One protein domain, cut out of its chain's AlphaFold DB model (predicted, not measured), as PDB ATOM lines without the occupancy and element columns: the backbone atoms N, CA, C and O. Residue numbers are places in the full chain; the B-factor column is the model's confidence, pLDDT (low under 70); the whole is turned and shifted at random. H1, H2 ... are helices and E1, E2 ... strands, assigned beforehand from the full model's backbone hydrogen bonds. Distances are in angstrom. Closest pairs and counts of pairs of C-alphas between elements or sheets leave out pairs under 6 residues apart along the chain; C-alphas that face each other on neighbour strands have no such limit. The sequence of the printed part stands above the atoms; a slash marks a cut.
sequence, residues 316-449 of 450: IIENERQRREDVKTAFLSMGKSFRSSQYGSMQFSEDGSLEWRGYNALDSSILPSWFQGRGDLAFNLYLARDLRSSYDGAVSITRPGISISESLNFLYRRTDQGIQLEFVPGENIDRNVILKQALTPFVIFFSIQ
ATOM      1  N   ILE A 316      42.903 137.980 -33.881       97.62
ATOM      2  CA  ILE A 316      41.921 139.079 -33.853       97.62
ATOM      3  C   ILE A 316      41.247 139.184 -32.481       97.62
ATOM      4  O   ILE A 316      41.113 140.286 -31.944       97.62
ATOM      5  N   ILE A 317      40.822 138.052 -31.911       97.75
ATOM      6  CA  ILE A 317      40.186 138.009 -30.590       97.75
ATOM      7  C   ILE A 317      41.138 138.542 -29.522       97.75
ATOM      8  O   ILE A 317      40.714 139.344 -28.688       97.75
ATOM      9  N   GLU A 318      42.401 138.119 -29.541       98.12
ATOM     10  CA  GLU A 318      43.384 138.543 -28.544       98.12
ATOM     11  C   GLU A 318      43.725 140.029 -28.678       98.12
ATOM     12  O   GLU A 318      43.700 140.760 -27.689       98.12
ATOM     13  N   ASN A 319      43.912 140.517 -29.905       97.75
ATOM     14  CA  ASN A 319      44.119 141.940 -30.170       97.75
ATOM     15  C   ASN A 319      42.937 142.794 -29.688       97.75
ATOM     16  O   ASN A 319      43.137 143.861 -29.104       97.75
ATOM     17  N   GLU A 320      41.698 142.335 -29.883       97.81
ATOM     18  CA  GLU A 320      40.522 143.041 -29.368       97.81
ATOM     19  C   GLU A 320      40.440 142.998 -27.836       97.81
ATOM     20  O   GLU A 320      40.056 143.995 -27.218       97.81
ATOM     21  N   ARG A 321      40.800 141.879 -27.193       97.56
ATOM     22  CA  ARG A 321      40.877 141.804 -25.722       97.56
ATOM     23  C   ARG A 321      41.904 142.788 -25.184       97.56
ATOM     24  O   ARG A 321      41.574 143.563 -24.288       97.56
ATOM     25  N   GLN A 322      43.094 142.813 -25.780       97.94
ATOM     26  CA  GLN A 322      44.149 143.740 -25.396       97.94
ATOM     27  C   GLN A 322      43.702 145.192 -25.584       97.94
ATOM     28  O   GLN A 322      43.817 145.985 -24.656       97.94
ATOM     29  N   ARG A 323      43.079 145.532 -26.724       96.81
ATOM     30  CA  ARG A 323      42.522 146.875 -26.958       96.81
ATOM     31  C   ARG A 323      41.532 147.277 -25.860       96.81
ATOM     32  O   ARG A 323      41.541 148.425 -25.417       96.81
ATOM     33  N   ARG A 324      40.651 146.367 -25.433       95.88
ATOM     34  CA  ARG A 324      39.677 146.640 -24.360       95.88
ATOM     35  C   ARG A 324      40.352 146.881 -23.019       95.88
ATOM     36  O   ARG A 324      39.955 147.818 -22.328       95.88
ATOM     37  N   GLU A 325      41.357 146.081 -22.671       95.88
ATOM     38  CA  GLU A 325      42.125 146.286 -21.440       95.88
ATOM     39  C   GLU A 325      42.923 147.593 -21.487       95.88
ATOM     40  O   GLU A 325      42.862 148.356 -20.529       95.88
ATOM     41  N   ASP A 326      43.553 147.939 -22.611       96.12
ATOM     42  CA  ASP A 326      44.274 149.209 -22.767       96.12
ATOM     43  C   ASP A 326      43.342 150.414 -22.564       96.12
ATOM     44  O   ASP A 326      43.673 151.364 -21.846       96.12
ATOM     45  N   VAL A 327      42.141 150.368 -23.156       95.19
ATOM     46  CA  VAL A 327      41.125 151.415 -22.974       95.19
ATOM     47  C   VAL A 327      40.643 151.461 -21.525       95.19
ATOM     48  O   VAL A 327      40.522 152.554 -20.968       95.19
ATOM     49  N   LYS A 328      40.416 150.308 -20.885       95.12
ATOM     50  CA  LYS A 328      40.035 150.228 -19.470       95.12
ATOM     51  C   LYS A 328      41.109 150.819 -18.565       95.12
ATOM     52  O   LYS A 328      40.796 151.659 -17.724       95.12
ATOM     53  N   THR A 329      42.370 150.443 -18.747       94.19
ATOM     54  CA  THR A 329      43.498 150.984 -17.982       94.19
ATOM     55  C   THR A 329      43.617 152.491 -18.184       94.19
ATOM     56  O   THR A 329      43.738 153.231 -17.207       94.19
ATOM     57  N   ALA A 330      43.507 152.974 -19.424       92.50
ATOM     58  CA  ALA A 330      43.520 154.404 -19.714       92.50
ATOM     59  C   ALA A 330      42.345 155.141 -19.049       92.50
ATOM     60  O   ALA A 330      42.532 156.236 -18.519       92.50
ATOM     61  N   PHE A 331      41.151 154.546 -19.032       92.75
ATOM     62  CA  PHE A 331      39.979 155.105 -18.359       92.75
ATOM     63  C   PHE A 331      40.181 155.185 -16.837       92.75
ATOM     64  O   PHE A 331      39.990 156.241 -16.240       92.75
ATOM     65  N   LEU A 332      40.635 154.099 -16.209       91.88
ATOM     66  CA  LEU A 332      40.844 154.024 -14.759       91.88
ATOM     67  C   LEU A 332      42.038 154.867 -14.278       91.88
ATOM     68  O   LEU A 332      42.077 155.267 -13.114       91.88
ATOM     69  N   SER A 333      42.990 155.191 -15.160       90.75
ATOM     70  CA  SER A 333      44.150 156.034 -14.823       90.75
ATOM     71  C   SER A 333      43.789 157.475 -14.438       90.75
ATOM     72  O   SER A 333      44.592 158.153 -13.802       90.75
ATOM     73  N   MET A 334      42.579 157.937 -14.771       87.12
ATOM     74  CA  MET A 334      42.093 159.273 -14.404       87.12
ATOM     75  C   MET A 334      41.795 159.423 -12.908       87.12
ATOM     76  O   MET A 334      41.766 160.539 -12.397       87.12
ATOM     77  N   GLY A 335      41.513 158.319 -12.217       88.44
ATOM     78  CA  GLY A 335      41.119 158.321 -10.814       88.44
ATOM     79  C   GLY A 335      40.252 157.118 -10.463       88.44
ATOM     80  O   GLY A 335      39.606 156.521 -11.320       88.44
ATOM     81  N   LYS A 336      40.223 156.761  -9.176       90.44
ATOM     82  CA  LYS A 336      39.375 155.672  -8.655       90.44
ATOM     83  C   LYS A 336      38.082 156.174  -8.014       90.44
ATOM     84  O   LYS A 336      37.180 155.379  -7.779       90.44
ATOM     85  N   SER A 337      37.979 157.474  -7.744       94.38
ATOM     86  CA  SER A 337      36.841 158.087  -7.062       94.38
ATOM     87  C   SER A 337      36.403 159.341  -7.804       94.38
ATOM     88  O   SER A 337      37.210 160.215  -8.111       94.38
ATOM     89  N   PHE A 338      35.108 159.434  -8.071       95.94
ATOM     90  CA  PHE A 338      34.503 160.503  -8.850       95.94
ATOM     91  C   PHE A 338      33.236 160.991  -8.162       95.94
ATOM     92  O   PHE A 338      32.453 160.194  -7.642       95.94
ATOM     93  N   ARG A 339      32.997 162.304  -8.170       96.75
ATOM     94  CA  ARG A 339      31.835 162.904  -7.508       96.75
ATOM     95  C   ARG A 339      31.115 163.903  -8.395       96.75
ATOM     96  O   ARG A 339      31.719 164.743  -9.044       96.75
ATOM     97  N   SER A 340      29.797 163.832  -8.354       96.38
ATOM     98  CA  SER A 340      28.874 164.790  -8.928       96.38
ATOM     99  C   SER A 340      27.996 165.358  -7.818       96.38
ATOM    100  O   SER A 340      27.543 164.636  -6.928       96.38
ATOM    101  N   SER A 341      27.744 166.665  -7.851       90.44
ATOM    102  CA  SER A 341      26.864 167.318  -6.873       90.44
ATOM    103  C   SER A 341      25.408 166.864  -7.002       90.44
ATOM    104  O   SER A 341      24.698 166.834  -6.001       90.44
ATOM    105  N   GLN A 342      24.980 166.495  -8.213       92.25
ATOM    106  CA  GLN A 342      23.600 166.100  -8.516       92.25
ATOM    107  C   GLN A 342      23.432 164.586  -8.658       92.25
ATOM    108  O   GLN A 342      22.389 164.052  -8.296       92.25
ATOM    109  N   TYR A 343      24.460 163.892  -9.152       95.00
ATOM    110  CA  TYR A 343      24.352 162.486  -9.551       95.00
ATOM    111  C   TYR A 343      25.139 161.527  -8.651       95.00
ATOM    112  O   TYR A 343      25.304 160.359  -8.989       95.00
ATOM    113  N   GLY A 344      25.617 161.993  -7.495       95.56
ATOM    114  CA  GLY A 344      26.245 161.142  -6.485       95.56
ATOM    115  C   GLY A 344      27.726 160.855  -6.743       95.56
ATOM    116  O   GLY A 344      28.443 161.704  -7.259       95.56
ATOM    117  N   SER A 345      28.219 159.687  -6.338       96.75
ATOM    118  CA  SER A 345      29.640 159.321  -6.428       96.75
ATOM    119  C   SER A 345      29.844 157.955  -7.067       96.75
ATOM    120  O   SER A 345      29.151 157.007  -6.694       96.75
ATOM    121  N   MET A 346      30.827 157.855  -7.960       96.69
ATOM    122  CA  MET A 346      31.299 156.598  -8.535       96.69
ATOM    123  C   MET A 346      32.653 156.224  -7.944       96.69
ATOM    124  O   MET A 346      33.541 157.072  -7.836       96.69
ATOM    125  N   GLN A 347      32.809 154.957  -7.588       96.94
ATOM    126  CA  GLN A 347      34.066 154.387  -7.132       96.94
ATOM    127  C   GLN A 347      34.409 153.159  -7.970       96.94
ATOM    128  O   GLN A 347      33.576 152.270  -8.136       96.94
ATOM    129  N   PHE A 348      35.632 153.131  -8.491       95.38
ATOM    130  CA  PHE A 348      36.131 152.090  -9.377       95.38
ATOM    131  C   PHE A 348      37.217 151.256  -8.700       95.38
ATOM    132  O   PHE A 348      38.151 151.785  -8.089       95.38
ATOM    133  N   SER A 349      37.106 149.944  -8.861       94.00
ATOM    134  CA  SER A 349      38.145 148.973  -8.530       94.00
ATOM    135  C   SER A 349      39.101 148.773  -9.710       94.00
ATOM    136  O   SER A 349      38.794 149.121 -10.850       94.00
ATOM    137  N   GLU A 350      40.276 148.193  -9.453       88.31
ATOM    138  CA  GLU A 350      41.284 147.929 -10.497       88.31
ATOM    139  C   GLU A 350      40.813 146.914 -11.546       88.31
ATOM    140  O   GLU A 350      41.207 146.986 -12.708       88.31
ATOM    141  N   ASP A 351      39.930 145.999 -11.153       89.94
ATOM    142  CA  ASP A 351      39.328 145.011 -12.045       89.94
ATOM    143  C   ASP A 351      38.259 145.603 -12.981       89.94
ATOM    144  O   ASP A 351      37.871 144.949 -13.949       89.94
ATOM    145  N   GLY A 352      37.851 146.860 -12.767       92.06
ATOM    146  CA  GLY A 352      36.784 147.524 -13.518       92.06
ATOM    147  C   GLY A 352      35.405 147.431 -12.862       92.06
ATOM    148  O   GLY A 352      34.441 147.935 -13.440       92.06
ATOM    149  N   SER A 353      35.298 146.850 -11.661       95.88
ATOM    150  CA  SER A 353      34.064 146.903 -10.873       95.88
ATOM    151  C   SER A 353      33.746 148.347 -10.475       95.88
ATOM    152  O   SER A 353      34.631 149.110 -10.078       95.88
ATOM    153  N   LEU A 354      32.470 148.711 -10.528       96.56
ATOM    154  CA  LEU A 354      31.934 150.020 -10.170       96.56
ATOM    155  C   LEU A 354      30.956 149.903  -8.998       96.56
ATOM    156  O   LEU A 354      30.033 149.084  -9.009       96.56
ATOM    157  N   GLU A 355      31.076 150.828  -8.050       97.75
ATOM    158  CA  GLU A 355      30.012 151.187  -7.120       97.75
ATOM    159  C   GLU A 355      29.575 152.642  -7.346       97.75
ATOM    160  O   GLU A 355      30.367 153.574  -7.232       97.75
ATOM    161  N   TRP A 356      28.291 152.849  -7.637       97.44
ATOM    162  CA  TRP A 356      27.671 154.160  -7.784       97.44
ATOM    163  C   TRP A 356      26.678 154.384  -6.643       97.44
ATOM    164  O   TRP A 356      25.716 153.636  -6.480       97.44
ATOM    165  N   ARG A 357      26.892 155.429  -5.840       97.06
ATOM    166  CA  ARG A 357      26.004 155.839  -4.738       97.06
ATOM    167  C   ARG A 357      25.389 157.204  -5.012       97.06
ATOM    168  O   ARG A 357      26.013 158.037  -5.656       97.06
ATOM    169  N   GLY A 358      24.198 157.463  -4.474       94.62
ATOM    170  CA  GLY A 358      23.556 158.783  -4.567       94.62
ATOM    171  C   GLY A 358      23.015 159.136  -5.957       94.62
ATOM    172  O   GLY A 358      22.823 160.311  -6.246       94.62
ATOM    173  N   TYR A 359      22.740 158.138  -6.799       93.44
ATOM    174  CA  TYR A 359      22.212 158.292  -8.162       93.44
ATOM    175  C   TYR A 359      20.696 158.574  -8.223       93.44
ATOM    176  O   TYR A 359      20.094 158.473  -9.284       93.44
ATOM    177  N   ASN A 360      20.063 158.946  -7.104       88.50
ATOM    178  CA  ASN A 360      18.601 159.090  -6.976       88.50
ATOM    179  C   ASN A 360      17.988 160.180  -7.876       88.50
ATOM    180  O   ASN A 360      16.769 160.248  -8.003       88.50
ATOM    181  N   ALA A 361      18.813 161.062  -8.446       90.12
ATOM    182  CA  ALA A 361      18.379 162.068  -9.413       90.12
ATOM    183  C   ALA A 361      18.126 161.487 -10.818       90.12
ATOM    184  O   ALA A 361      17.574 162.183 -11.665       90.12
ATOM    185  N   LEU A 362      18.544 160.243 -11.075       91.44
ATOM    186  CA  LEU A 362      18.293 159.531 -12.323       91.44
ATOM    187  C   LEU A 362      17.009 158.706 -12.201       91.44
ATOM    188  O   LEU A 362      16.803 158.014 -11.203       91.44
ATOM    189  N   ASP A 363      16.159 158.768 -13.223       88.44
ATOM    190  CA  ASP A 363      14.915 158.003 -13.287       88.44
ATOM    191  C   ASP A 363      15.061 156.717 -14.127       88.44
ATOM    192  O   ASP A 363      16.142 156.372 -14.617       88.44
ATOM    193  N   SER A 364      13.953 155.991 -14.293       85.50
ATOM    194  CA  SER A 364      13.900 154.722 -15.028       85.50
ATOM    195  C   SER A 364      14.051 154.852 -16.547       85.50
ATOM    196  O   SER A 364      14.110 153.833 -17.224       85.50
ATOM    197  N   SER A 365      14.065 156.068 -17.105       85.62
ATOM    198  CA  SER A 365      14.373 156.270 -18.528       85.62
ATOM    199  C   SER A 365      15.870 156.125 -18.820       85.62
ATOM    200  O   SER A 365      16.249 155.833 -19.951       85.62
ATOM    201  N   ILE A 366      16.706 156.286 -17.789       88.38
ATOM    202  CA  ILE A 366      18.162 156.140 -17.861       88.38
ATOM    203  C   ILE A 366      18.590 154.861 -17.156       88.38
ATOM    204  O   ILE A 366      19.365 154.084 -17.705       88.38
ATOM    205  N   LEU A 367      18.108 154.637 -15.929       91.69
ATOM    206  CA  LEU A 367      18.531 153.501 -15.121       91.69
ATOM    207  C   LEU A 367      17.757 152.237 -15.503       91.69
ATOM    208  O   LEU A 367      16.543 152.175 -15.276       91.69
ATOM    209  N   PRO A 368      18.436 151.197 -16.018       91.25
ATOM    210  CA  PRO A 368      17.777 149.936 -16.298       91.25
ATOM    211  C   PRO A 368      17.371 149.247 -14.989       91.25
ATOM    212  O   PRO A 368      18.031 149.381 -13.958       91.25
ATOM    213  N   SER A 369      16.297 148.456 -15.034       90.50
ATOM    214  CA  SER A 369      15.679 147.828 -13.850       90.50
ATOM    215  C   SER A 369      16.619 146.923 -13.047       90.50
ATOM    216  O   SER A 369      16.402 146.690 -11.857       90.50
ATOM    217  N   TRP A 370      17.666 146.402 -13.686       93.12
ATOM    218  CA  TRP A 370      18.658 145.556 -13.039       93.12
ATOM    219  C   TRP A 370      19.673 146.338 -12.197       93.12
ATOM    220  O   TRP A 370      20.321 145.739 -11.332       93.12
ATOM    221  N   PHE A 371      19.845 147.637 -12.455       94.56
ATOM    222  CA  PHE A 371      20.907 148.435 -11.860       94.56
ATOM    223  C   PHE A 371      20.552 148.853 -10.433       94.56
ATOM    224  O   PHE A 371      19.548 149.512 -10.183       94.56
ATOM    225  N   GLN A 372      21.412 148.479  -9.484       93.25
ATOM    226  CA  GLN A 372      21.249 148.788  -8.057       93.25
ATOM    227  C   GLN A 372      22.481 149.511  -7.493       93.25
ATOM    228  O   GLN A 372      22.840 149.343  -6.328       93.25
ATOM    229  N   GLY A 373      23.154 150.317  -8.320       95.38
ATOM    230  CA  GLY A 373      24.367 151.040  -7.926       95.38
ATOM    231  C   GLY A 373      25.652 150.222  -8.024       95.38
ATOM    232  O   GLY A 373      26.663 150.621  -7.458       95.38
ATOM    233  N   ARG A 374      25.633 149.071  -8.701       96.38
ATOM    234  CA  ARG A 374      26.813 148.230  -8.934       96.38
ATOM    235  C   ARG A 374      26.805 147.672 -10.348       96.38
ATOM    236  O   ARG A 374      25.731 147.401 -10.884       96.38
ATOM    237  N   GLY A 375      27.991 147.472 -10.908       96.25
ATOM    238  CA  GLY A 375      28.195 146.831 -12.205       96.25
ATOM    239  C   GLY A 375      29.669 146.801 -12.585       96.25
ATOM    240  O   GLY A 375      30.513 147.243 -11.813       96.25
ATOM    241  N   ASP A 376      29.950 146.319 -13.783       95.88
ATOM    242  CA  ASP A 376      31.288 146.209 -14.354       95.88
ATOM    243  C   ASP A 376      31.413 147.140 -15.557       95.88
ATOM    244  O   ASP A 376      30.478 147.263 -16.358       95.88
ATOM    245  N   LEU A 377      32.569 147.790 -15.695       95.81
ATOM    246  CA  LEU A 377      32.888 148.571 -16.883       95.81
ATOM    247  C   LEU A 377      33.229 147.650 -18.057       95.81
ATOM    248  O   LEU A 377      34.152 146.838 -17.983       95.81
ATOM    249  N   ALA A 378      32.531 147.834 -19.173       95.38
ATOM    250  CA  ALA A 378      32.804 147.164 -20.435       95.38
ATOM    251  C   ALA A 378      33.112 148.182 -21.543       95.38
ATOM    252  O   ALA A 378      32.389 149.158 -21.743       95.38
ATOM    253  N   PHE A 379      34.184 147.920 -22.294       95.25
ATOM    254  CA  PHE A 379      34.675 148.762 -23.396       95.25
ATOM    255  C   PHE A 379      34.459 148.087 -24.758       95.25
ATOM    256  O   PHE A 379      35.336 148.036 -25.622       95.25
ATOM    257  N   ASN A 380      33.271 147.511 -24.924       93.38
ATOM    258  CA  ASN A 380      32.849 146.736 -26.088       93.38
ATOM    259  C   ASN A 380      32.088 147.559 -27.142       93.38
ATOM    260  O   ASN A 380      31.668 146.979 -28.142       93.38
ATOM    261  N   LEU A 381      31.914 148.866 -26.916       95.69
ATOM    262  CA  LEU A 381      31.263 149.801 -27.831       95.69
ATOM    263  C   LEU A 381      32.266 150.564 -28.701       95.69
ATOM    264  O   LEU A 381      33.364 150.918 -28.268       95.69
ATOM    265  N   TYR A 382      31.835 150.869 -29.919       95.75
ATOM    266  CA  TYR A 382      32.571 151.603 -30.938       95.75
ATOM    267  C   TYR A 382      31.837 152.892 -31.295       95.75
ATOM    268  O   TYR A 382      30.619 152.996 -31.172       95.75
ATOM    269  N   LEU A 383      32.585 153.882 -31.776       96.50
ATOM    270  CA  LEU A 383      32.031 155.164 -32.201       96.50
ATOM    271  C   LEU A 383      31.936 155.241 -33.723       96.50
ATOM    272  O   LEU A 383      32.937 155.013 -34.421       96.50
ATOM    273  N   ALA A 384      30.774 155.660 -34.229       95.50
ATOM    274  CA  ALA A 384      30.650 156.154 -35.594       95.50
ATOM    275  C   ALA A 384      31.579 157.358 -35.824       95.50
ATOM    276  O   ALA A 384      31.944 158.080 -34.892       95.50
ATOM    277  N   ARG A 385      31.978 157.574 -37.084       92.56
ATOM    278  CA  ARG A 385      33.004 158.560 -37.464       92.56
ATOM    279  C   ARG A 385      32.728 159.960 -36.913       92.56
ATOM    280  O   ARG A 385      33.650 160.590 -36.401       92.56
ATOM    281  N   ASP A 386      31.479 160.408 -36.969       92.75
ATOM    282  CA  ASP A 386      31.091 161.767 -36.576       92.75
ATOM    283  C   ASP A 386      31.262 162.011 -35.068       92.75
ATOM    284  O   ASP A 386      31.631 163.108 -34.646       92.75
ATOM    285  N   LEU A 387      31.107 160.963 -34.252       96.12
ATOM    286  CA  LEU A 387      31.245 161.040 -32.795       96.12
ATOM    287  C   LEU A 387      32.708 161.069 -32.337       96.12
ATOM    288  O   LEU A 387      33.008 161.642 -31.291       96.12
ATOM    289  N   ARG A 388      33.641 160.520 -33.125       94.38
ATOM    290  CA  ARG A 388      35.072 160.433 -32.761       94.38
ATOM    291  C   ARG A 388      35.756 161.794 -32.614       94.38
ATOM    292  O   ARG A 388      36.810 161.882 -32.002       94.38
ATOM    293  N   SER A 389      35.172 162.847 -33.185       92.44
ATOM    294  CA  SER A 389      35.660 164.224 -33.029       92.44
ATOM    295  C   SER A 389      35.311 164.836 -31.668       92.44
ATOM    296  O   SER A 389      35.956 165.784 -31.232       92.44
ATOM    297  N   SER A 390      34.267 164.315 -31.021       94.19
ATOM    298  CA  SER A 390      33.613 164.943 -29.873       94.19
ATOM    299  C   SER A 390      33.725 164.122 -28.590       94.19
ATOM    300  O   SER A 390      33.470 164.663 -27.513       94.19
ATOM    301  N   TYR A 391      34.096 162.845 -28.675       97.19
ATOM    302  CA  TYR A 391      34.204 161.941 -27.529       97.19
ATOM    303  C   TYR A 391      35.486 161.125 -27.604       97.19
ATOM    304  O   TYR A 391      35.937 160.757 -28.688       97.19
ATOM    305  N   ASP A 392      36.036 160.818 -26.433       95.44
ATOM    306  CA  ASP A 392      37.220 159.971 -26.295       95.44
ATOM    307  C   ASP A 392      36.895 158.489 -26.506       95.44
ATOM    308  O   ASP A 392      37.758 157.714 -26.913       95.44
ATOM    309  N   GLY A 393      35.663 158.080 -26.203       96.56
ATOM    310  CA  GLY A 393      35.241 156.692 -26.306       96.56
ATOM    311  C   GLY A 393      33.827 156.470 -25.795       96.56
ATOM    312  O   GLY A 393      33.054 157.411 -25.593       96.56
ATOM    313  N   ALA A 394      33.501 155.199 -25.589       97.31
ATOM    314  CA  ALA A 394      32.257 154.762 -24.985       97.31
ATOM    315  C   ALA A 394      32.519 153.703 -23.919       97.31
ATOM    316  O   ALA A 394      33.493 152.952 -23.998       97.31
ATOM    317  N   VAL A 395      31.646 153.667 -22.922       96.81
ATOM    318  CA  VAL A 395      31.712 152.723 -21.814       96.81
ATOM    319  C   VAL A 395      30.310 152.254 -21.460       96.81
ATOM    320  O   VAL A 395      29.362 153.040 -21.436       96.81
ATOM    321  N   SER A 396      30.192 150.968 -21.175       96.62
ATOM    322  CA  SER A 396      28.969 150.358 -20.677       96.62
ATOM    323  C   SER A 396      29.163 149.958 -19.227       96.62
ATOM    324  O   SER A 396      30.196 149.394 -18.872       96.62
ATOM    325  N   ILE A 397      28.161 150.210 -18.395       96.69
ATOM    326  CA  ILE A 397      28.038 149.576 -17.086       96.69
ATOM    327  C   ILE A 397      27.103 148.386 -17.267       96.69
ATOM    328  O   ILE A 397      25.956 148.539 -17.699       96.69
ATOM    329  N   THR A 398      27.606 147.198 -16.961       95.31
ATOM    330  CA  THR A 398      26.907 145.933 -17.199       95.31
ATOM    331  C   THR A 398      27.094 144.964 -16.030       95.31
ATOM    332  O   THR A 398      27.613 145.338 -14.982       95.31
ATOM    333  N   ARG A 399      26.615 143.730 -16.180       93.25
ATOM    334  CA  ARG A 399      26.885 142.591 -15.290       93.25
ATOM    335  C   ARG A 399      26.717 141.287 -16.085       93.25
ATOM    336  O   ARG A 399      26.119 141.320 -17.166       93.25
ATOM    337  N   PRO A 400      27.158 140.127 -15.568       88.69
ATOM    338  CA  PRO A 400      26.969 138.854 -16.256       88.69
ATOM    339  C   PRO A 400      25.510 138.622 -16.684       88.69
ATOM    340  O   PRO A 400      24.584 138.767 -15.883       88.69
ATOM    341  N   GLY A 401      25.317 138.264 -17.955       85.62
ATOM    342  CA  GLY A 401      24.007 137.957 -18.540       85.62
ATOM    343  C   GLY A 401      23.212 139.152 -19.080       85.62
ATOM    344  O   GLY A 401      22.139 138.928 -19.630       85.62
ATOM    345  N   ILE A 402      23.706 140.388 -18.961       89.25
ATOM    346  CA  ILE A 402      23.051 141.575 -19.530       89.25
ATOM    347  C   ILE A 402      23.577 141.846 -20.943       89.25
ATOM    348  O   ILE A 402      24.786 141.892 -21.173       89.25
ATOM    349  N   SER A 403      22.664 142.028 -21.899       86.38
ATOM    350  CA  SER A 403      23.021 142.391 -23.273       86.38
ATOM    351  C   SER A 403      23.466 143.854 -23.375       86.38
ATOM    352  O   SER A 403      23.196 144.676 -22.498       86.38
ATOM    353  N   ILE A 404      24.135 144.225 -24.467       85.88
ATOM    354  CA  ILE A 404      24.588 145.610 -24.660       85.88
ATOM    355  C   ILE A 404      23.421 146.607 -24.745       85.88
ATOM    356  O   ILE A 404      23.511 147.704 -24.205       85.88
ATOM    357  N   SER A 405      22.296 146.202 -25.341       83.69
ATOM    358  CA  SER A 405      21.072 147.009 -25.434       83.69
ATOM    359  C   SER A 405      20.387 147.231 -24.084       83.69
ATOM    360  O   SER A 405      19.656 148.202 -23.926       83.69
ATOM    361  N   GLU A 406      20.619 146.343 -23.117       88.19
ATOM    362  CA  GLU A 406      20.085 146.438 -21.752       88.19
ATOM    363  C   GLU A 406      21.109 147.017 -20.765       88.19
ATOM    364  O   GLU A 406      20.780 147.281 -19.606       88.19
ATOM    365  N   SER A 407      22.360 147.186 -21.198       93.31
ATOM    366  CA  SER A 407      23.424 147.789 -20.398       93.31
ATOM    367  C   SER A 407      23.222 149.298 -20.288       93.31
ATOM    368  O   SER A 407      22.563 149.925 -21.117       93.31
ATOM    369  N   LEU A 408      23.817 149.905 -19.265       95.50
ATOM    370  CA  LEU A 408      23.801 151.353 -19.111       95.50
ATOM    371  C   LEU A 408      24.978 151.944 -19.899       95.50
ATOM    372  O   LEU A 408      26.128 151.836 -19.474       95.50
ATOM    373  N   ASN A 409      24.693 152.521 -21.065       96.81
ATOM    374  CA  ASN A 409      25.704 152.910 -22.046       96.81
ATOM    375  C   ASN A 409      25.970 154.416 -22.027       96.81
ATOM    376  O   ASN A 409      25.035 155.219 -21.983       96.81
ATOM    377  N   PHE A 410      27.242 154.796 -22.129       97.44
ATOM    378  CA  PHE A 410      27.659 156.190 -22.182       97.44
ATOM    379  C   PHE A 410      28.696 156.438 -23.272       97.44
ATOM    380  O   PHE A 410      29.651 155.678 -23.422       97.44
ATOM    381  N   LEU A 411      28.563 157.565 -23.969       98.25
ATOM    382  CA  LEU A 411      29.712 158.246 -24.557       98.25
ATOM    383  C   LEU A 411      30.476 158.937 -23.429       98.25
ATOM    384  O   LEU A 411      29.851 159.480 -22.517       98.25
ATOM    385  N   TYR A 412      31.805 158.968 -23.486       97.12
ATOM    386  CA  TYR A 412      32.589 159.702 -22.497       97.12
ATOM    387  C   TYR A 412      33.585 160.677 -23.114       97.12
ATOM    388  O   TYR A 412      34.145 160.458 -24.191       97.12
ATOM    389  N   ARG A 413      33.822 161.766 -22.383       96.50
ATOM    390  CA  ARG A 413      34.888 162.729 -22.638       96.50
ATOM    391  C   ARG A 413      35.654 162.991 -21.354       96.50
ATOM    392  O   ARG A 413      35.064 163.202 -20.294       96.50
ATOM    393  N   ARG A 414      36.970 162.987 -21.466       94.06
ATOM    394  CA  ARG A 414      37.904 163.234 -20.378       94.06
ATOM    395  C   ARG A 414      38.272 164.708 -20.367       94.06
ATOM    396  O   ARG A 414      38.428 165.337 -21.410       94.06
ATOM    397  N   THR A 415      38.394 165.258 -19.173       91.44
ATOM    398  CA  THR A 415      38.858 166.623 -18.930       91.44
ATOM    399  C   THR A 415      39.836 166.605 -17.766       91.44
ATOM    400  O   THR A 415      39.809 165.678 -16.957       91.44
ATOM    401  N   ASP A 416      40.625 167.661 -17.612       89.31
ATOM    402  CA  ASP A 416      41.556 167.793 -16.483       89.31
ATOM    403  C   ASP A 416      40.846 167.797 -15.114       89.31
ATOM    404  O   ASP A 416      41.467 167.540 -14.089       89.31
ATOM    405  N   GLN A 417      39.541 168.091 -15.082       90.06
ATOM    406  CA  GLN A 417      38.744 168.141 -13.853       90.06
ATOM    407  C   GLN A 417      37.971 166.846 -13.571       90.06
ATOM    408  O   GLN A 417      37.463 166.669 -12.463       90.06
ATOM    409  N   GLY A 418      37.862 165.948 -14.552       93.62
ATOM    410  CA  GLY A 418      37.127 164.693 -14.439       93.62
ATOM    411  C   GLY A 418      36.464 164.249 -15.734       93.62
ATOM    412  O   GLY A 418      36.940 164.560 -16.827       93.62
ATOM    413  N   ILE A 419      35.377 163.491 -15.617       95.50
ATOM    414  CA  ILE A 419      34.737 162.805 -16.739       95.50
ATOM    415  C   ILE A 419      33.329 163.337 -17.006       95.50
ATOM    416  O   ILE A 419      32.491 163.454 -16.111       95.50
ATOM    417  N   GLN A 420      33.072 163.625 -18.278       96.56
ATOM    418  CA  GLN A 420      31.743 163.861 -18.813       96.56
ATOM    419  C   GLN A 420      31.220 162.556 -19.420       96.56
ATOM    420  O   GLN A 420      31.877 161.970 -20.277       96.56
ATOM    421  N   LEU A 421      30.036 162.128 -18.996       96.88
ATOM    422  CA  LEU A 421      29.309 160.975 -19.515       96.88
ATOM    423  C   LEU A 421      28.028 161.453 -20.188       96.88
ATOM    424  O   LEU A 421      27.287 162.241 -19.610       96.88
ATOM    425  N   GLU A 422      27.738 160.973 -21.385       97.38
ATOM    426  CA  GLU A 422      26.471 161.222 -22.066       97.38
ATOM    427  C   GLU A 422      25.747 159.904 -22.274       97.38
ATOM    428  O   GLU A 422      26.302 158.988 -22.876       97.38
ATOM    429  N   PHE A 423      24.529 159.801 -21.743       96.19
ATOM    430  CA  PHE A 423      23.738 158.580 -21.833       96.19
ATOM    431  C   PHE A 423      23.379 158.268 -23.288       96.19
ATOM    432  O   PHE A 423      22.939 159.143 -24.038       96.19
ATOM    433  N   VAL A 424      23.540 156.999 -23.658       95.94
ATOM    434  CA  VAL A 424      23.232 156.487 -24.989       95.94
ATOM    435  C   VAL A 424      22.082 155.490 -24.887       95.94
ATOM    436  O   VAL A 424      22.278 154.379 -24.387       95.94
ATOM    437  N   PRO A 425      20.895 155.854 -25.396       92.25
ATOM    438  CA  PRO A 425      19.790 154.920 -25.531       92.25
ATOM    439  C   PRO A 425      20.158 153.730 -26.425       92.25
ATOM    440  O   PRO A 425      20.880 153.886 -27.415       92.25
ATOM    441  N   GLY A 426      19.642 152.543 -26.095       90.12
ATOM    442  CA  GLY A 426      19.948 151.307 -26.820       90.12
ATOM    443  C   GLY A 426      19.584 151.368 -28.306       90.12
ATOM    444  O   GLY A 426      20.298 150.806 -29.127       90.12
ATOM    445  N   GLU A 427      18.542 152.116 -28.682       91.06
ATOM    446  CA  GLU A 427      18.123 152.302 -30.079       91.06
ATOM    447  C   GLU A 427      19.127 153.075 -30.947       91.06
ATOM    448  O   GLU A 427      19.027 153.063 -32.174       91.06
ATOM    449  N   ASN A 428      20.099 153.754 -30.330       94.31
ATOM    450  CA  ASN A 428      21.183 154.434 -31.040       94.31
ATOM    451  C   ASN A 428      22.422 153.546 -31.220       94.31
ATOM    452  O   ASN A 428      23.430 154.016 -31.757       94.31
ATOM    453  N   ILE A 429      22.358 152.289 -30.769       94.50
ATOM    454  CA  ILE A 429      23.435 151.308 -30.865       94.50
ATOM    455  C   ILE A 429      23.024 150.233 -31.865       94.50
ATOM    456  O   ILE A 429      22.047 149.520 -31.657       94.50
ATOM    457  N   ASP A 430      23.811 150.078 -32.923       92.06
ATOM    458  CA  ASP A 430      23.682 148.964 -33.858       92.06
ATOM    459  C   ASP A 430      25.012 148.223 -33.936       92.06
ATOM    460  O   ASP A 430      26.058 148.846 -34.104       92.06
ATOM    461  N   ARG A 431      24.986 146.895 -33.781       90.12
ATOM    462  CA  ARG A 431      26.186 146.036 -33.848       90.12
ATOM    463  C   ARG A 431      27.359 146.550 -33.000       90.12
ATOM    464  O   ARG A 431      28.496 146.582 -33.452       90.12
ATOM    465  N   ASN A 432      27.078 146.971 -31.767       93.81
ATOM    466  CA  ASN A 432      28.037 147.581 -30.835       93.81
ATOM    467  C   ASN A 432      28.624 148.931 -31.292       93.81
ATOM    468  O   ASN A 432      29.561 149.429 -30.672       93.81
ATOM    469  N   VAL A 433      28.079 149.560 -32.331       95.62
ATOM    470  CA  VAL A 433      28.458 150.901 -32.782       95.62
ATOM    471  C   VAL A 433      27.405 151.902 -32.333       95.62
ATOM    472  O   VAL A 433      26.229 151.777 -32.665       95.62
ATOM    473  N   ILE A 434      27.827 152.941 -31.617       96.69
ATOM    474  CA  ILE A 434      26.984 154.103 -31.342       96.69
ATOM    475  C   ILE A 434      26.932 154.939 -32.618       96.69
ATOM    476  O   ILE A 434      27.941 155.513 -33.039       96.69
ATOM    477  N   LEU A 435      25.755 154.992 -33.238       94.31
ATOM    478  CA  LEU A 435      25.557 155.647 -34.529       94.31
ATOM    479  C   LEU A 435      25.438 157.167 -34.393       94.31
ATOM    480  O   LEU A 435      25.900 157.907 -35.259       94.31
ATOM    481  N   LYS A 436      24.800 157.635 -33.318       93.19
ATOM    482  CA  LYS A 436      24.472 159.049 -33.095       93.19
ATOM    483  C   LYS A 436      24.203 159.344 -31.619       93.19
ATOM    484  O   LYS A 436      23.937 158.436 -30.835       93.19
ATOM    485  N   GLN A 437      24.232 160.629 -31.274       92.50
ATOM    486  CA  GLN A 437      23.771 161.135 -29.978       92.50
ATOM    487  C   GLN A 437      22.255 160.962 -29.821       92.50
ATOM    488  O   GLN A 437      21.512 160.845 -30.804       92.50
ATOM    489  N   ALA A 438      21.784 161.006 -28.575       88.75
ATOM    490  CA  ALA A 438      20.361 161.146 -28.296       88.75
ATOM    491  C   ALA A 438      19.831 162.489 -28.831       88.75
ATOM    492  O   ALA A 438      20.538 163.493 -28.821       88.75
ATOM    493  N   LEU A 439      18.562 162.526 -29.258       85.62
ATOM    494  CA  LEU A 439      17.927 163.762 -29.741       85.62
ATOM    495  C   LEU A 439      17.951 164.868 -28.674       85.62
ATOM    496  O   LEU A 439      18.110 166.042 -28.995       85.62
ATOM    497  N   THR A 440      17.807 164.471 -27.407       89.12
ATOM    498  CA  THR A 440      18.031 165.327 -26.239       89.12
ATOM    499  C   THR A 440      19.153 164.703 -25.408       89.12
ATOM    500  O   THR A 440      18.881 163.761 -24.660       89.12
ATOM    501  N   PRO A 441      20.409 165.164 -25.555       91.44
ATOM    502  CA  PRO A 441      21.542 164.606 -24.826       91.44
ATOM    503  C   PRO A 441      21.371 164.748 -23.314       91.44
ATOM    504  O   PRO A 441      21.204 165.855 -22.798       91.44
ATOM    505  N   PHE A 442      21.452 163.629 -22.599       94.38
ATOM    506  CA  PHE A 442      21.521 163.633 -21.143       94.38
ATOM    507  C   PHE A 442      22.979 163.500 -20.711       94.38
ATOM    508  O   PHE A 442      23.587 162.440 -20.860       94.38
ATOM    509  N   VAL A 443      23.538 164.595 -20.197       95.06
ATOM    510  CA  VAL A 443      24.961 164.714 -19.875       95.06
ATOM    511  C   VAL A 443      25.161 164.801 -18.368       95.06
ATOM    512  O   VAL A 443      24.572 165.642 -17.694       95.06
ATOM    513  N   ILE A 444      26.059 163.967 -17.856       95.62
ATOM    514  CA  ILE A 444      26.478 163.914 -16.465       95.62
ATOM    515  C   ILE A 444      27.957 164.282 -16.379       95.62
ATOM    516  O   ILE A 444      28.774 163.762 -17.131       95.62
ATOM    517  N   PHE A 445      28.320 165.136 -15.427       96.50
ATOM    518  CA  PHE A 445      29.719 165.410 -15.112       96.50
ATOM    519  C   PHE A 445      30.073 164.911 -13.713       96.50
ATOM    520  O   PHE A 445      29.332 165.158 -12.751       96.50
ATOM    521  N   PHE A 446      31.226 164.253 -13.605       96.69
ATOM    522  CA  PHE A 446      31.848 163.892 -12.341       96.69
ATOM    523  C   PHE A 446      33.265 164.454 -12.250       96.69
ATOM    524  O   PHE A 446      34.094 164.199 -13.120       96.69
ATOM    525  N   SER A 447      33.561 165.148 -11.152       96.19
ATOM    526  CA  SER A 447      34.910 165.601 -10.828       96.19
ATOM    527  C   SER A 447      35.724 164.491 -10.168       96.19
ATOM    528  O   SER A 447      35.173 163.729  -9.367       96.19
ATOM    529  N   ILE A 448      37.026 164.441 -10.439       94.19
ATOM    530  CA  ILE A 448      37.958 163.546  -9.734       94.19
ATOM    531  C   ILE A 448      37.956 163.901  -8.242       94.19
ATOM    532  O   ILE A 448      37.971 165.078  -7.874       94.19
ATOM    533  N   GLN A 449      37.893 162.891  -7.378       88.25
ATOM    534  CA  GLN A 449      38.190 163.043  -5.959       88.25
ATOM    535  C   GLN A 449      39.592 162.502  -5.692       88.25
ATOM    536  O   GLN A 449      39.855 161.336  -5.990       88.25
TER     537      GLN A 449
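This is residues 316 to 449 of the 450 residues of an uncharacterized protein of Salinispira pacifica (UniProt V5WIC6). Eight antiparallel strands ring an axis as a closed barrel, and one helix, H1, packs slantwise on its outside with residues 324 to 332. Among the 134 printed residues, H1 comes first and E1 to E8 follow round the ring in chain order as a meander, each strand the antiparallel neighbour of the one before; E8 closes back on E1. The class is mixed, helices and strands, with 62 residues, under half, in named elements. The whole is compact, with a radius of gyration of the C-alphas of 13.9 A, and rounded, spanning 40 by 32 by 31 A.

Start at H1, residues 316 to 332, where every O i to N i+4 pair is within hydrogen-bond range. It is on the barrel, outside it, at a height over the sheet of 10.3 A; its closest C-alpha to E4, residues 374 to 378, is that of Lys 328, 7.8 A from that of Leu 377. Next come E1, residues 337 to 340, and E2, residues 344 to 348, a hairpin with N 338 and O 346 2.8 A apart. E4 is staggered: residues 374 to 376 pair with E3, residues 353 to 357 (N 354 to O 375, 2.8 A), and residues 376 to 378 with E5, residues 393 to 398 (N 378 to O 396, 2.8 A). E6, residues 408 to 415, bends by 52 degrees at residue 411, with E5 on one side and E7, residues 418 to 423, on the other side. At E8, residues 443 to 448, look for N 339 and O 447, 2.9 A apart, where E1 closes the ring.

Find C-alpha 316 at (41.921, 139.079, -33.853); H1 runs 24.3 A to C-alpha 332. E6 covers 21.4 A from C-alpha 408 at (23.801, 151.353, -19.111). E8 covers 16.5 A, ending at C-alpha 448 at (37.958, 163.546, -9.734).

The C-alphas farthest apart are those of Ile 316 and Ser 341, 41.9 A. The links E3 to E4, E4 to E5 and E7 to E8 are long. The printed part has no cut, and no printed residue is under 70 in pLDDT.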